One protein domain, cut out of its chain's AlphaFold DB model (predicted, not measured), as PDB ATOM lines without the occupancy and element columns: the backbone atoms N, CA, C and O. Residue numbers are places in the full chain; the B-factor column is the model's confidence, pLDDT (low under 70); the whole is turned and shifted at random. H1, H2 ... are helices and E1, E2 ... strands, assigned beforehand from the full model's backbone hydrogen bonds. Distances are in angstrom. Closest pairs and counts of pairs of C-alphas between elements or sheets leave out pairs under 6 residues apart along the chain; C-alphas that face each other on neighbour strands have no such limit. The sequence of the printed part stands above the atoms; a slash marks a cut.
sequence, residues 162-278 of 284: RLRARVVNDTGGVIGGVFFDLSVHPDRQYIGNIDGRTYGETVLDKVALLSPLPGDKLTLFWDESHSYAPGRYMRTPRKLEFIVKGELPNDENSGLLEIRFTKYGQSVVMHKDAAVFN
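Overview. This is residues 162 to 278 of the 284 residues of an uncharacterized protein of Cupriavidus metallidurans (UniProt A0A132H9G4). Two four-stranded sheets sit face to face as a sandwich, their strands crossed at 29 degrees; the long hairpin of E5 and E6 draws out the longest axis, and a short last helix, H1, only grazes one sheet. The 117 printed residues hold eight named strands, then H1. One sheet runs E4, E1, E7, E8, mixed; the other runs E3, E2, E5, E6, antiparallel. The class is mostly strand, the whole compact, with a radius of gyration of the C-alphas of 14.4 A and spans of 48 by 32 by 23 A.

Along the chain. Find C-alpha 162 at (-26.607, 26.162, 12.806), where E1 begins; it runs to 169. Read on through E2, residues 174 to 182, E3, 185 to 194, and E4, 202 to 212, which bends by 91 degrees at 208. E5, 217 to 229, spans 37.6 A, and E6, 232 to 243, 35.0 A. E7, 256 to 262, and E8, 265 to 271, lead to H1, 274 to 277, ending at (-25.101, 44.360, 8.397).

Arrangement. Look first at E1, antiparallel to E4 with N 167 and O 204 2.8 A apart, and parallel to E7 with N 166 and O 257 at 2.8 A. The hairpin E7 and E8 has N 258 and O 269 at 2.8 A. In the other sheet, see N 194 and O 175 at 2.8 A in the hairpin E2 and E3, N 176 and O 223 at 2.8 A between E2 and E5, and N 218 and O 242 at 2.8 A in the hairpin E5 and E6. Between the sheets, the closest C-alphas of E3 and E4, Ile 194 and Leu 204, are 6.3 A apart. H1 is too short for any O i to N i+4 pair; its one O i to N i+3 pair is within range.

Size, cuts and confidence. The C-alphas farthest apart, Pro 230 and Asn 250, are 48.7 A apart. The printed part has no cut; the link E6 to E7 is long. Look for pLDDT under 70 at residues 198 to 199, 228, 230 to 231 and 274 to 278.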
ATOM      1  N   ARG A 162     -27.440  25.532  11.781       89.56
ATOM      2  CA  ARG A 162     -26.607  26.162  12.806       89.56
ATOM      3  C   ARG A 162     -26.140  27.540  12.336       89.56
ATOM      4  O   ARG A 162     -25.202  27.637  11.562       89.56
ATOM      5  N   LEU A 163     -26.772  28.611  12.816       90.00
ATOM      6  CA  LEU A 163     -26.499  29.985  12.372       90.00
ATOM      7  C   LEU A 163     -26.049  30.895  13.512       90.00
ATOM      8  O   LEU A 163     -26.272  30.638  14.696       90.00
ATOM      9  N   ARG A 164     -25.424  32.014  13.150       90.75
ATOM     10  CA  ARG A 164     -25.276  33.148  14.069       90.75
ATOM     11  C   ARG A 164     -26.644  33.787  14.287       90.75
ATOM     12  O   ARG A 164     -27.416  33.921  13.340       90.75
ATOM     13  N   ALA A 165     -26.920  34.215  15.512       91.25
ATOM     14  CA  ALA A 165     -28.103  34.998  15.831       91.25
ATOM     15  C   ALA A 165     -27.701  36.388  16.315       91.25
ATOM     16  O   ALA A 165     -26.761  36.533  17.096       91.25
ATOM     17  N   ARG A 166     -28.436  37.397  15.863       92.19
ATOM     18  CA  ARG A 166     -28.301  38.786  16.285       92.19
ATOM     19  C   ARG A 166     -29.602  39.223  16.923       92.19
ATOM     20  O   ARG A 166     -30.640  39.219  16.273       92.19
ATOM     21  N   VAL A 167     -29.544  39.628  18.181       92.00
ATOM     22  CA  VAL A 167     -30.678  40.252  18.857       92.00
ATOM     23  C   VAL A 167     -30.472  41.754  18.857       92.00
ATOM     24  O   VAL A 167     -29.430  42.223  19.304       92.00
ATOM     25  N   VAL A 168     -31.458  42.496  18.368       91.62
ATOM     26  CA  VAL A 168     -31.461  43.961  18.337       91.62
ATOM     27  C   VAL A 168     -32.563  44.456  19.263       91.62
ATOM     28  O   VAL A 168     -33.714  44.050  19.116       91.62
ATOM     29  N   ASN A 169     -32.231  45.325  20.215       90.88
ATOM     30  CA  ASN A 169     -33.192  45.914  21.143       90.88
ATOM     31  C   ASN A 169     -33.232  47.442  20.993       90.88
ATOM     32  O   ASN A 169     -32.274  48.142  21.314       90.88
ATOM     33  N   ASP A 170     -34.380  47.938  20.537       88.94
ATOM     34  CA  ASP A 170     -34.735  49.354  20.376       88.94
ATOM     35  C   ASP A 170     -35.937  49.744  21.269       88.94
ATOM     36  O   ASP A 170     -36.619  50.751  21.076       88.94
ATOM     37  N   THR A 171     -36.266  48.922  22.270       84.75
ATOM     38  CA  THR A 171     -37.399  49.194  23.176       84.75
ATOM     39  C   THR A 171     -37.074  50.266  24.219       84.75
ATOM     40  O   THR A 171     -37.976  50.912  24.750       84.75
ATOM     41  N   GLY A 172     -35.786  50.464  24.514       79.50
ATOM     42  CA  GLY A 172     -35.290  51.311  25.600       79.50
ATOM     43  C   GLY A 172     -35.262  50.639  26.979       79.50
ATOM     44  O   GLY A 172     -34.612  51.158  27.882       79.50
ATOM     45  N   GLY A 173     -35.907  49.478  27.138       83.12
ATOM     46  CA  GLY A 173     -35.899  48.670  28.361       83.12
ATOM     47  C   GLY A 173     -34.959  47.466  28.272       83.12
ATOM     48  O   GLY A 173     -34.535  47.074  27.185       83.12
ATOM     49  N   VAL A 174     -34.626  46.870  29.418       87.31
ATOM     50  CA  VAL A 174     -33.814  45.642  29.467       87.31
ATOM     51  C   VAL A 174     -34.687  44.444  29.102       87.31
ATOM     52  O   VAL A 174     -35.754  44.239  29.693       87.31
ATOM     53  N   ILE A 175     -34.207  43.639  28.157       88.81
ATOM     54  CA  ILE A 175     -34.827  42.381  27.748       88.81
ATOM     55  C   ILE A 175     -33.957  41.240  28.272       88.81
ATOM     56  O   ILE A 175     -32.820  41.041  27.845       88.81
ATOM     57  N   GLY A 176     -34.487  40.501  29.239       87.62
ATOM     58  CA  GLY A 176     -33.806  39.381  29.873       87.62
ATOM     59  C   GLY A 176     -34.270  38.035  29.331       87.62
ATOM     60  O   GLY A 176     -35.361  37.911  28.788       87.62
ATOM     61  N   GLY A 177     -33.450  37.007  29.526       88.44
ATOM     62  CA  GLY A 177     -33.838  35.615  29.358       88.44
ATOM     63  C   GLY A 177     -34.306  35.269  27.951       88.44
ATOM     64  O   GLY A 177     -35.274  34.530  27.824       88.44
ATOM     65  N   VAL A 178     -33.674  35.808  26.905       91.56
ATOM     66  CA  VAL A 178     -34.110  35.536  25.533       91.56
ATOM     67  C   VAL A 178     -33.730  34.107  25.155       91.56
ATOM     68  O   VAL A 178     -32.545  33.762  25.098       91.56
ATOM     69  N   PHE A 179     -34.732  33.280  24.876       93.62
ATOM     70  CA  PHE A 179     -34.563  31.944  24.312       93.62
ATOM     71  C   PHE A 179     -35.704  31.611  23.360       93.62
ATOM     72  O   PHE A 179     -36.754  32.252  23.379       93.62
ATOM     73  N   PHE A 180     -35.509  30.595  22.528       92.44
ATOM     74  CA  PHE A 180     -36.582  30.091  21.685       92.44
ATOM     75  C   PHE A 180     -36.611  28.570  21.613       92.44
ATOM     76  O   PHE A 180     -35.586  27.900  21.774       92.44
ATOM     77  N   ASP A 181     -37.806  28.063  21.330       91.19
ATOM     78  CA  ASP A 181     -38.073  26.649  21.104       91.19
ATOM     79  C   ASP A 181     -38.293  26.412  19.604       91.19
ATOM     80  O   ASP A 181     -39.002  27.173  18.928       91.19
ATOM     81  N   LEU A 182     -37.684  25.342  19.093       86.62
ATOM     82  CA  LEU A 182     -37.883  24.848  17.733       86.62
ATOM     83  C   LEU A 182     -38.928  23.734  17.759       86.62
ATOM     84  O   LEU A 182     -38.859  22.841  18.594       86.62
ATOM     85  N   SER A 183     -39.863  23.718  16.809       79.38
ATOM     86  CA  SER A 183     -40.875  22.649  16.755       79.38
ATOM     87  C   SER A 183     -40.283  21.257  16.503       79.38
ATOM     88  O   SER A 183     -40.885  20.258  16.879       79.38
ATOM     89  N   VAL A 184     -39.109  21.194  15.870       77.88
ATOM     90  CA  VAL A 184     -38.424  19.953  15.472       77.88
ATOM     91  C   VAL A 184     -37.287  19.547  16.414       77.88
ATOM     92  O   VAL A 184     -36.674  18.506  16.198       77.88
ATOM     93  N   HIS A 185     -36.984  20.345  17.446       78.88
ATOM     94  CA  HIS A 185     -35.852  20.096  18.340       78.88
ATOM     95  C   HIS A 185     -36.247  20.310  19.812       78.88
ATOM     96  O   HIS A 185     -36.780  21.368  20.138       78.88
ATOM     97  N   PRO A 186     -35.976  19.348  20.716       76.38
ATOM     98  CA  PRO A 186     -36.412  19.437  22.113       76.38
ATOM     99  C   PRO A 186     -35.634  20.481  22.927       76.38
ATOM    100  O   PRO A 186     -36.163  21.025  23.897       76.38
ATOM    101  N   ASP A 187     -34.387  20.772  22.543       84.50
ATOM    102  CA  ASP A 187     -33.530  21.672  23.317       84.50
ATOM    103  C   ASP A 187     -33.805  23.146  23.031       84.50
ATOM    104  O   ASP A 187     -33.708  23.618  21.890       84.50
ATOM    105  N   ARG A 188     -34.037  23.892  24.114       88.75
ATOM    106  CA  ARG A 188     -34.193  25.347  24.086       88.75
ATOM    107  C   ARG A 188     -32.896  26.033  23.686       88.75
ATOM    108  O   ARG A 188     -31.832  25.749  24.239       88.75
ATOM    109  N   GLN A 189     -32.995  27.007  22.793       91.38
ATOM    110  CA  GLN A 189     -31.847  27.777  22.329       91.38
ATOM    111  C   GLN A 189     -31.741  29.078  23.127       91.38
ATOM    112  O   GLN A 189     -32.437  30.053  22.849       91.38
ATOM    113  N   TYR A 190     -30.884  29.087  24.152       90.44
ATOM    114  CA  TYR A 190     -30.653  30.277  24.973       90.44
ATOM    115  C   TYR A 190     -29.705  31.266  24.290       90.44
ATOM    116  O   TYR A 190     -28.559  30.936  23.963       90.44
ATOM    117  N   ILE A 191     -30.169  32.504  24.129       90.25
ATOM    118  CA  ILE A 191     -29.408  33.572  23.487       90.25
ATOM    119  C   ILE A 191     -28.665  34.399  24.538       90.25
ATOM    120  O   ILE A 191     -27.434  34.480  24.495       90.25
ATOM    121  N   GLY A 192     -29.397  34.981  25.494       88.94
ATOM    122  CA  GLY A 192     -28.821  35.846  26.522       88.94
ATOM    123  C   GLY A 192     -29.762  36.932  27.039       88.94
ATOM    124  O   GLY A 192     -30.973  36.895  26.824       88.94
ATOM    125  N   ASN A 193     -29.170  37.912  27.721       88.50
ATOM    126  CA  ASN A 193     -29.824  39.146  28.152       88.50
ATOM    127  C   ASN A 193     -29.292  40.303  27.303       88.50
ATOM    128  O   ASN A 193     -28.098  40.331  26.998       88.50
ATOM    129  N   ILE A 194     -30.152  41.254  26.957       87.12
ATOM    130  CA  ILE A 194     -29.786  42.447  26.204       87.12
ATOM    131  C   ILE A 194     -30.292  43.697  26.926       87.12
ATOM    132  O   ILE A 194     -31.487  43.866  27.182       87.12
ATOM    133  N   ASP A 195     -29.360  44.580  27.271       83.94
ATOM    134  CA  ASP A 195     -29.685  45.837  27.939       83.94
ATOM    135  C   ASP A 195     -30.475  46.758  27.010       83.94
ATOM    136  O   ASP A 195     -30.331  46.704  25.790       83.94
ATOM    137  N   GLY A 196     -31.301  47.629  27.583       75.69
ATOM    138  CA  GLY A 196     -31.916  48.734  26.853       75.69
ATOM    139  C   GLY A 196     -31.050  49.983  26.936       75.69
ATOM    140  O   GLY A 196     -30.407  50.233  27.956       75.69
ATOM    141  N   ARG A 197     -31.049  50.799  25.881       73.75
ATOM    142  CA  ARG A 197     -30.528  52.170  25.930       73.75
ATOM    143  C   ARG A 197     -31.651  53.149  25.647       73.75
ATOM    144  O   ARG A 197     -32.455  52.932  24.749       73.75
ATOM    145  N   THR A 198     -31.672  54.260  26.379       65.38
ATOM    146  CA  THR A 198     -32.635  55.351  26.152       65.38
ATOM    147  C   THR A 198     -32.528  55.919  24.733       65.38
ATOM    148  O   THR A 198     -33.525  56.367  24.173       65.38
ATOM    149  N   TYR A 199     -31.324  55.865  24.152       68.12
ATOM    150  CA  TYR A 199     -31.038  56.295  22.789       68.12
ATOM    151  C   TYR A 199     -30.232  55.225  22.044       68.12
ATOM    152  O   TYR A 199     -29.151  54.834  22.492       68.12
ATOM    153  N   GLY A 200     -30.747  54.823  20.882       73.56
ATOM    154  CA  GLY A 200     -30.095  53.897  19.961       73.56
ATOM    155  C   GLY A 200     -30.327  52.420  20.275       73.56
ATOM    156  O   GLY A 200     -30.741  52.042  21.369       73.56
ATOM    157  N   GLU A 201     -30.018  51.593  19.282       86.56
ATOM    158  CA  GLU A 201     -30.165  50.143  19.349       86.56
ATOM    159  C   GLU A 201     -29.022  49.517  20.161       86.56
ATOM    160  O   GLU A 201     -27.848  49.881  20.013       86.56
ATOM    161  N   THR A 202     -29.345  48.537  20.998       87.06
ATOM    162  CA  THR A 202     -28.355  47.604  21.542       87.06
ATOM    163  C   THR A 202     -28.386  46.308  20.753       87.06
ATOM    164  O   THR A 202     -29.428  45.890  20.250       87.06
ATOM    165  N   VAL A 203     -27.221  45.671  20.628       90.44
ATOM    166  CA  VAL A 203     -27.063  44.449  19.839       90.44
ATOM    167  C   VAL A 203     -26.359  43.385  20.669       90.44
ATOM    168  O   VAL A 203     -25.322  43.655  21.277       90.44
ATOM    169  N   LEU A 204     -26.912  42.176  20.663       90.75
ATOM    170  CA  LEU A 204     -26.305  40.972  21.217       90.75
ATOM    171  C   LEU A 204     -26.109  39.962  20.087       90.75
ATOM    172  O   LEU A 204     -27.078  39.445  19.535       90.75
ATOM    173  N   ASP A 205     -24.854  39.657  19.775       90.12
ATOM    174  CA  ASP A 205     -24.504  38.617  18.811       90.12
ATOM    175  C   ASP A 205     -24.210  37.301  19.550       90.12
ATOM    176  O   ASP A 205     -23.392  37.248  20.472       90.12
ATOM    177  N   LYS A 206     -24.865  36.219  19.129       88.50
ATOM    178  CA  LYS A 206     -24.638  34.859  19.619       88.50
ATOM    179  C   LYS A 206     -24.173  33.978  18.472       88.50
ATOM    180  O   LYS A 206     -24.806  33.891  17.421       88.50
ATOM    181  N   VAL A 207     -23.050  33.306  18.682       85.44
ATOM    182  CA  VAL A 207     -22.471  32.425  17.671       85.44
ATOM    183  C   VAL A 207     -23.118  31.043  17.760       85.44
ATOM    184  O   VAL A 207     -23.198  30.469  18.844       85.44
ATOM    185  N   ALA A 208     -23.522  30.517  16.602       82.00
ATOM    186  CA  ALA A 208     -23.836  29.110  16.368       82.00
ATOM    187  C   ALA A 208     -24.996  28.521  17.203       82.00
ATOM    188  O   ALA A 208     -24.799  27.569  17.960       82.00
ATOM    189  N   LEU A 209     -26.204  29.054  17.000       89.31
ATOM    190  CA  LEU A 209     -27.478  28.524  17.496       89.31
ATOM    191  C   LEU A 209     -28.190  27.678  16.442       89.31
ATOM    192  O   LEU A 209     -28.125  27.982  15.250       89.31
ATOM    193  N   LEU A 210     -28.935  26.667  16.889       90.38
ATOM    194  CA  LEU A 210     -29.854  25.950  16.009       90.38
ATOM    195  C   LEU A 210     -31.022  26.876  15.672       90.38
ATOM    196  O   LEU A 210     -31.750  27.315  16.553       90.38
ATOM    197  N   SER A 211     -31.165  27.211  14.403       88.19
ATOM    198  CA  SER A 211     -32.154  28.139  13.872       88.19
ATOM    199  C   SER A 211     -33.160  27.378  13.007       88.19
ATOM    200  O   SER A 211     -32.766  26.444  12.304       88.19
ATOM    201  N   PRO A 212     -34.447  27.757  13.038       89.56
ATOM    202  CA  PRO A 212     -35.469  27.163  12.174       89.56
ATOM    203  C   PRO A 212     -35.226  27.577  10.716       89.56
ATOM    204  O   PRO A 212     -34.475  28.522  10.473       89.56
ATOM    205  N   LEU A 213     -35.873  26.937   9.742       90.69
ATOM    206  CA  LEU A 213     -35.786  27.385   8.350       90.69
ATOM    207  C   LEU A 213     -36.735  28.571   8.089       90.69
ATOM    208  O   LEU A 213     -37.700  28.781   8.829       90.69
ATOM    209  N   PRO A 214     -36.513  29.367   7.027       90.44
ATOM    210  CA  PRO A 214     -37.498  30.352   6.598       90.44
ATOM    211  C   PRO A 214     -38.842  29.678   6.286       90.44
ATOM    212  O   PRO A 214     -38.895  28.697   5.544       90.44
ATOM    213  N   GLY A 215     -39.926  30.219   6.839       89.88
ATOM    214  CA  GLY A 215     -41.278  29.661   6.779       89.88
ATOM    215  C   GLY A 215     -41.656  28.793   7.982       89.88
ATOM    216  O   GLY A 215     -42.848  28.582   8.214       89.88
ATOM    217  N   ASP A 216     -40.685  28.355   8.783       90.00
ATOM    218  CA  ASP A 216     -40.955  27.543   9.966       90.00
ATOM    219  C   ASP A 216     -41.385  28.395  11.162       90.00
ATOM    220  O   ASP A 216     -41.102  29.597  11.269       90.00
ATOM    221  N   LYS A 217     -42.078  27.733  12.092       91.25
ATOM    222  CA  LYS A 217     -42.514  28.328  13.351       91.25
ATOM    223  C   LYS A 217     -41.392  28.310  14.383       91.25
ATOM    224  O   LYS A 217     -40.702  27.310  14.565       91.25
ATOM    225  N   LEU A 218     -41.288  29.407  15.120       92.50
ATOM    226  CA  LEU A 218     -40.395  29.581  16.254       92.50
ATOM    227  C   LEU A 218     -41.171  30.205  17.404       92.50
ATOM    228  O   LEU A 218     -41.871  31.199  17.216       92.50
ATOM    229  N   THR A 219     -41.033  29.646  18.603       93.88
ATOM    230  CA  THR A 219     -41.632  30.241  19.804       93.88
ATOM    231  C   THR A 219     -40.560  30.995  20.565       93.88
ATOM    232  O   THR A 219     -39.644  30.377  21.097       93.88
ATOM    233  N   LEU A 220     -40.669  32.320  20.612       94.81
ATOM    234  CA  LEU A 220     -39.731  33.193  21.308       94.81
ATOM    235  C   LEU A 220     -40.233  33.485  22.722       94.81
ATOM    236  O   LEU A 220     -41.403  33.821  22.921       94.81
ATOM    237  N   PHE A 221     -39.320  33.417  23.681       94.69
ATOM    238  CA  PHE A 221     -39.548  33.737  25.079       94.69
ATOM    239  C   PHE A 221     -38.541  34.788  25.525       94.69
ATOM    240  O   PHE A 221     -37.367  34.736  25.156       94.69
ATOM    241  N   TRP A 222     -39.012  35.750  26.305       94.81
ATOM    242  CA  TRP A 222     -38.175  36.784  26.897       94.81
ATOM    243  C   TRP A 222     -38.874  37.387  28.103       94.81
ATOM    244  O   TRP A 222     -40.075  37.223  28.296       94.81
ATOM    245  N   ASP A 223     -38.120  38.132  28.892       91.31
ATOM    246  CA  ASP A 223     -38.626  38.869  30.029       91.31
ATOM    247  C   ASP A 223     -38.394  40.363  29.840       91.31
ATOM    248  O   ASP A 223     -37.261  40.823  29.698       91.31
ATOM    249  N   GLU A 224     -39.466  41.144  29.898       88.31
ATOM    250  CA  GLU A 224     -39.377  42.601  29.871       88.31
ATOM    251  C   GLU A 224     -39.207  43.131  31.289       88.31
ATOM    252  O   GLU A 224     -40.057  42.900  32.155       88.31
ATOM    253  N   SER A 225     -38.124  43.871  31.521       81.81
ATOM    254  CA  SER A 225     -37.879  44.526  32.805       81.81
ATOM    255  C   SER A 225     -38.279  45.995  32.738       81.81
ATOM    256  O   SER A 225     -37.692  46.772  31.988       81.81
ATOM    257  N   HIS A 226     -39.268  46.374  33.545       73.62
ATOM    258  CA  HIS A 226     -39.727  47.756  33.682       73.62
ATOM    259  C   HIS A 226     -39.361  48.290  35.066       73.62
ATOM    260  O   HIS A 226     -39.677  47.669  36.084       73.62
ATOM    261  N   SER A 227     -38.691  49.442  35.101       70.81
ATOM    262  CA  SER A 227     -38.381  50.168  36.334       70.81
ATOM    263  C   SER A 227     -39.456  51.220  36.584       70.81
ATOM    264  O   SER A 227     -39.693  52.066  35.725       70.81
ATOM    265  N   TYR A 228     -40.105  51.169  37.747       69.62
ATOM    266  CA  TYR A 228     -41.163  52.122  38.117       69.62
ATOM    267  C   TYR A 228     -40.700  53.151  39.157       69.62
ATOM    268  O   TYR A 228     -41.289  54.222  39.270       69.62
ATOM    269  N   ALA A 229     -39.661  52.824  39.932       72.56
ATOM    270  CA  ALA A 229     -39.066  53.671  40.962       72.56
ATOM    271  C   ALA A 229     -37.664  53.139  41.327       72.56
ATOM    272  O   ALA A 229     -37.384  51.962  41.069       72.56
ATOM    273  N   PRO A 230     -36.787  53.940  41.968       69.19
ATOM    274  CA  PRO A 230     -35.492  53.457  42.443       69.19
ATOM    275  C   PRO A 230     -35.647  52.180  43.286       69.19
ATOM    276  O   PRO A 230     -36.378  52.160  44.274       69.19
ATOM    277  N   GLY A 231     -34.999  51.092  42.862       67.31
ATOM    278  CA  GLY A 231     -35.035  49.794  43.546       67.31
ATOM    279  C   GLY A 231     -36.279  48.926  43.300       67.31
ATOM    280  O   GLY A 231     -36.347  47.828  43.846       67.31
ATOM    281  N   ARG A 232     -37.248  49.358  42.477       73.94
ATOM    282  CA  ARG A 232     -38.430  48.556  42.109       73.94
ATOM    283  C   ARG A 232     -38.450  48.261  40.614       73.94
ATOM    284  O   ARG A 232     -38.734  49.142  39.804       73.94
ATOM    285  N   TYR A 233     -38.210  46.999  40.274       72.25
ATOM    286  CA  TYR A 233     -38.341  46.479  38.920       72.25
ATOM    287  C   TYR A 233     -39.410  45.384  38.876       72.25
ATOM    288  O   TYR A 233     -39.536  44.585  39.802       72.25
ATOM    289  N   MET A 234     -40.180  45.350  37.794       80.94
ATOM    290  CA  MET A 234     -41.072  44.238  37.475       80.94
ATOM    291  C   MET A 234     -40.522  43.517  36.260       80.94
ATOM    292  O   MET A 234     -40.190  44.150  35.259       80.94
ATOM    293  N   ARG A 235     -40.466  42.192  36.356       84.44
ATOM    294  CA  ARG A 235     -40.093  41.308  35.261       84.44
ATOM    295  C   ARG A 235     -41.360  40.643  34.743       84.44
ATOM    296  O   ARG A 235     -42.029  39.942  35.498       84.44
ATOM    297  N   THR A 236     -41.706  40.906  33.489       87.62
ATOM    298  CA  THR A 236     -42.904  40.341  32.861       87.62
ATOM    299  C   THR A 236     -42.486  39.311  31.819       87.62
ATOM    300  O   THR A 236     -41.897  39.710  30.811       87.62
ATOM    301  N   PRO A 237     -42.783  38.015  32.028       91.38
ATOM    302  CA  PRO A 237     -42.495  36.994  31.037       91.38
ATOM    303  C   PRO A 237     -43.402  37.155  29.822       91.38
ATOM    304  O   PRO A 237     -44.608  37.394  29.932       91.38
ATOM    305  N   ARG A 238     -42.805  37.005  28.646       92.50
ATOM    306  CA  ARG A 238     -43.454  37.082  27.345       92.50
ATOM    307  C   ARG A 238     -43.188  35.807  26.564       92.50
ATOM    308  O   ARG A 238     -42.126  35.196  26.663       92.50
ATOM    309  N   LYS A 239     -44.184  35.428  25.770       93.50
ATOM    310  CA  LYS A 239     -44.142  34.307  24.837       93.50
ATOM    311  C   LYS A 239     -44.860  34.737  23.569       93.50
ATOM    312  O   LYS A 239     -46.016  35.156  23.653       93.50
ATOM    313  N   LEU A 240     -44.209  34.603  22.420       93.75
ATOM    314  CA  LEU A 240     -44.857  34.834  21.133       93.75
ATOM    315  C   LEU A 240     -44.352  33.860  20.073       93.75
ATOM    316  O   LEU A 240     -43.171  33.519  20.031       93.75
ATOM    317  N   GLU A 241     -45.267  33.411  19.224       93.56
ATOM    318  CA  GLU A 241     -44.953  32.567  18.078       93.56
ATOM    319  C   GLU A 241     -44.687  33.433  16.845       93.56
ATOM    320  O   GLU A 241     -45.458  34.339  16.523       93.56
ATOM    321  N   PHE A 242     -43.602  33.129  16.141       92.50
ATOM    322  CA  PHE A 242     -43.204  33.777  14.900       92.50
ATOM    323  C   PHE A 242     -43.082  32.753  13.785       92.50
ATOM    324  O   PHE A 242     -42.658  31.621  14.003       92.50
ATOM    325  N   ILE A 243     -43.399  33.191  12.571       92.94
ATOM    326  CA  ILE A 243     -42.962  32.519  11.350       92.94
ATOM    327  C   ILE A 243     -41.682  33.219  10.916       92.94
ATOM    328  O   ILE A 243     -41.696  34.437  10.708       92.94
ATOM    329  N   VAL A 244     -40.583  32.475  10.806       90.94
ATOM    330  CA  VAL A 244     -39.298  33.052  10.405       90.94
ATOM    331  C   VAL A 244     -39.384  33.497   8.954       90.94
ATOM    332  O   VAL A 244     -39.636  32.701   8.054       90.94
ATOM    333  N   LYS A 245     -39.217  34.798   8.725       91.56
ATOM    334  CA  LYS A 245     -39.251  35.386   7.379       91.56
ATOM    335  C   LYS A 245     -37.856  35.388   6.767       91.56
ATOM    336  O   LYS A 245     -36.875  35.299   7.495       91.56
ATOM    337  N   GLY A 246     -37.768  35.581   5.456       89.75
ATOM    338  CA  GLY A 246     -36.502  35.823   4.762       89.75
ATOM    339  C   GLY A 246     -36.052  34.657   3.892       89.75
ATOM    340  O   GLY A 246     -36.879  33.904   3.380       89.75
ATOM    341  N   GLU A 247     -34.742  34.550   3.693       88.06
ATOM    342  CA  GLU A 247     -34.135  33.666   2.695       88.06
ATOM    343  C   GLU A 247     -33.183  32.661   3.332       88.06
ATOM    344  O   GLU A 247     -32.539  32.941   4.343       88.06
ATOM    345  N   LEU A 248     -33.085  31.485   2.710       87.00
ATOM    346  CA  LEU A 248     -32.160  30.447   3.142       87.00
ATOM    347  C   LEU A 248     -30.724  30.874   2.785       87.00
ATOM    348  O   LEU A 248     -30.481  31.251   1.632       87.00
ATOM    349  N   PRO A 249     -29.780  30.837   3.737       86.12
ATOM    350  CA  PRO A 249     -28.395  31.191   3.475       86.12
ATOM    351  C   PRO A 249     -27.703  30.155   2.590       86.12
ATOM    352  O   PRO A 249     -28.062  28.978   2.587       86.12
ATOM    353  N   ASN A 250     -26.668  30.598   1.870       80.62
ATOM    354  CA  ASN A 250     -25.887  29.718   0.996       80.62
ATOM    355  C   ASN A 250     -25.117  28.658   1.801       80.62
ATOM    356  O   ASN A 250     -24.842  27.571   1.297       80.62
ATOM    357  N   ASP A 251     -24.731  28.977   3.034       78.12
ATOM    358  CA  ASP A 251     -24.052  28.095   3.984       78.12
ATOM    359  C   ASP A 251     -24.278  28.561   5.435       78.12
ATOM    360  O   ASP A 251     -24.698  29.694   5.683       78.12
ATOM    361  N   GLU A 252     -23.968  27.697   6.403       78.88
ATOM    362  CA  GLU A 252     -24.161  27.955   7.839       78.88
ATOM    363  C   GLU A 252     -23.389  29.179   8.375       78.88
ATOM    364  O   GLU A 252     -23.790  29.797   9.362       78.88
ATOM    365  N   ASN A 253     -22.298  29.574   7.716       79.50
ATOM    366  CA  ASN A 253     -21.466  30.699   8.141       79.50
ATOM    367  C   ASN A 253     -21.895  32.024   7.491       79.50
ATOM    368  O   ASN A 253     -21.668  33.094   8.069       79.50
ATOM    369  N   SER A 254     -22.521  31.964   6.314       82.12
ATOM    370  CA  SER A 254     -23.041  33.127   5.586       82.12
ATOM    371  C   SER A 254     -24.301  33.720   6.224       82.12
ATOM    372  O   SER A 254     -24.452  34.941   6.236       82.12
ATOM    373  N   GLY A 255     -25.155  32.887   6.826       85.38
ATOM    374  CA  GLY A 255     -26.464  33.302   7.330       85.38
ATOM    375  C   GLY A 255     -26.473  34.008   8.688       85.38
ATOM    376  O   GLY A 255     -25.562  33.864   9.512       85.38
ATOM    377  N   LEU A 256     -27.558  34.749   8.936       91.00
ATOM    378  CA  LEU A 256     -27.839  35.407  10.215       91.00
ATOM    379  C   LEU A 256     -29.329  35.317  10.564       91.00
ATOM    380  O   LEU A 256     -30.173  35.706   9.761       91.00
ATOM    381  N   LEU A 257     -29.649  34.879  11.781       92.75
ATOM    382  CA  LEU A 257     -30.988  35.009  12.354       92.75
ATOM    383  C   LEU A 257     -31.077  36.318  13.147       92.75
ATOM    384  O   LEU A 257     -30.496  36.428  14.225       92.75
ATOM    385  N   GLU A 258     -31.792  37.313  12.635       93.38
ATOM    386  CA  GLU A 258     -32.048  38.561  13.349       93.38
ATOM    387  C   GLU A 258     -33.361  38.478  14.139       93.38
ATOM    388  O   GLU A 258     -34.422  38.177  13.589       93.38
ATOM    389  N   ILE A 259     -33.292  38.778  15.435       93.88
ATOM    390  CA  ILE A 259     -34.442  38.923  16.327       93.88
ATOM    391  C   ILE A 259     -34.468  40.369  16.794       93.88
ATOM    392  O   ILE A 259     -33.600  40.809  17.545       93.88
ATOM    393  N   ARG A 260     -35.467  41.123  16.352       93.62
ATOM    394  CA  ARG A 260     -35.572  42.549  16.644       93.62
ATOM    395  C   ARG A 260     -36.720  42.813  17.599       93.62
ATOM    396  O   ARG A 260     -37.848  42.392  17.350       93.62
ATOM    397  N   PHE A 261     -36.431  43.555  18.657       91.38
ATOM    398  CA  PHE A 261     -37.394  44.090  19.603       91.38
ATOM    399  C   PHE A 261     -37.483  45.600  19.408       91.38
ATOM    400  O   PHE A 261     -36.511  46.318  19.625       91.38
ATOM    401  N   THR A 262     -38.648  46.086  18.997       88.31
ATOM    402  CA  THR A 262     -38.922  47.515  18.800       88.31
ATOM    403  C   THR A 262     -40.055  47.959  19.716       88.31
ATOM    404  O   THR A 262     -40.814  47.135  20.227       88.31
ATOM    405  N   LYS A 263     -40.230  49.274  19.880       81.62
ATOM    406  CA  LYS A 263     -41.361  49.838  20.640       81.62
ATOM    407  C   LYS A 263     -42.734  49.428  20.096       81.62
ATOM    408  O   LYS A 263     -43.705  49.439  20.843       81.62
ATOM    409  N   TYR A 264     -42.811  49.074  18.813       82.12
ATOM    410  CA  TYR A 264     -44.064  48.783  18.112       82.12
ATOM    411  C   TYR A 264     -44.271  47.295  17.817       82.12
ATOM    412  O   TYR A 264     -45.277  46.927  17.213       82.12
ATOM    413  N   GLY A 265     -43.339  46.433  18.226       87.44
ATOM    414  CA  GLY A 265     -43.454  44.996  18.019       87.44
ATOM    415  C   GLY A 265     -42.115  44.295  17.871       87.44
ATOM    416  O   GLY A 265     -41.042  44.879  18.040       87.44
ATOM    417  N   GLN A 266     -42.198  43.012  17.550       91.75
ATOM    418  CA  GLN A 266     -41.057  42.118  17.451       91.75
ATOM    419  C   GLN A 266     -41.049  41.424  16.090       91.75
ATOM    420  O   GLN A 266     -42.101  41.179  15.495       91.75
ATOM    421  N   SER A 267     -39.863  41.092  15.592       92.62
ATOM    422  CA  SER A 267     -39.715  40.372  14.328       92.62
ATOM    423  C   SER A 267     -38.545  39.405  14.360       92.62
ATOM    424  O   SER A 267     -37.508  39.709  14.947       92.62
ATOM    425  N   VAL A 268     -38.702  38.280  13.665       93.44
ATOM    426  CA  VAL A 268     -37.657  37.273  13.465       93.44
ATOM    427  C   VAL A 268     -37.449  37.084  11.966       93.44
ATOM    428  O   VAL A 268     -38.383  36.713  11.246       93.44
ATOM    429  N   VAL A 269     -36.243  37.379  11.489       92.94
ATOM    430  CA  VAL A 269     -35.893  37.349  10.064       92.94
ATOM    431  C   VAL A 269     -34.575  36.611   9.874       92.94
ATOM    432  O   VAL A 269     -33.597  36.873  10.566       92.94
ATOM    433  N   MET A 270     -34.546  35.683   8.926       92.38
ATOM    434  CA  MET A 270     -33.335  35.032   8.457       92.38
ATOM    435  C   MET A 270     -32.781  35.772   7.242       92.38
ATOM    436  O   MET A 270     -33.468  35.979   6.241       92.38
ATOM    437  N   HIS A 271     -31.513  36.150   7.330       89.31
ATOM    438  CA  HIS A 271     -30.780  36.807   6.263       89.31
ATOM    439  C   HIS A 271     -29.810  35.831   5.610       89.31
ATOM    440  O   HIS A 271     -29.077  35.117   6.300       89.31
ATOM    441  N   LYS A 272     -29.783  35.867   4.276       85.44
ATOM    442  CA  LYS A 272     -28.888  35.062   3.449       85.44
ATOM    443  C   LYS A 272     -27.411  35.399   3.680       85.44
ATOM    444  O   LYS A 272     -26.610  34.480   3.793       85.44
ATOM    445  N   ASP A 273     -27.087  36.692   3.800       79.19
ATOM    446  CA  ASP A 273     -25.720  37.193   3.976       79.19
ATOM    447  C   ASP A 273     -25.585  38.113   5.198       79.19
ATOM    448  O   ASP A 273     -26.156  39.203   5.269       79.19
ATOM    449  N   ALA A 274     -24.735  37.715   6.143       62.56
ATOM    450  CA  ALA A 274     -24.415  38.483   7.344       62.56
ATOM    451  C   ALA A 274     -23.598  39.761   7.054       62.56
ATOM    452  O   ALA A 274     -23.575  40.682   7.872       62.56
ATOM    453  N   ALA A 275     -22.920  39.836   5.899       58.25
ATOM    454  CA  ALA A 275     -22.052  40.958   5.524       58.25
ATOM    455  C   ALA A 275     -22.820  42.273   5.300       58.25
ATOM    456  O   ALA A 275     -22.277  43.348   5.559       58.25
ATOM    457  N   VAL A 276     -24.098  42.192   4.914       56.47
ATOM    458  CA  VAL A 276     -24.971  43.356   4.673       56.47
ATOM    459  C   VAL A 276     -25.112  44.233   5.928       56.47
ATOM    460  O   VAL A 276     -25.277  45.445   5.828       56.47
ATOM    461  N   PHE A 277     -24.937  43.658   7.122       52.44
ATOM    462  CA  PHE A 277     -25.101  44.360   8.397       52.44
ATOM    463  C   PHE A 277     -23.794  44.777   9.084       52.44
ATOM    464  O   PHE A 277     -23.831  45.323  10.187       52.44
ATOM    465  N   ASN A 278     -22.633  44.549   8.462       47.53
ATOM    466  CA  ASN A 278     -21.377  45.134   8.944       47.53
ATOM    467  C   ASN A 278     -21.163  46.565   8.410       47.53
ATOM    468  O   ASN A 278     -20.338  47.296   8.957       47.53
TER     469      ASN A 278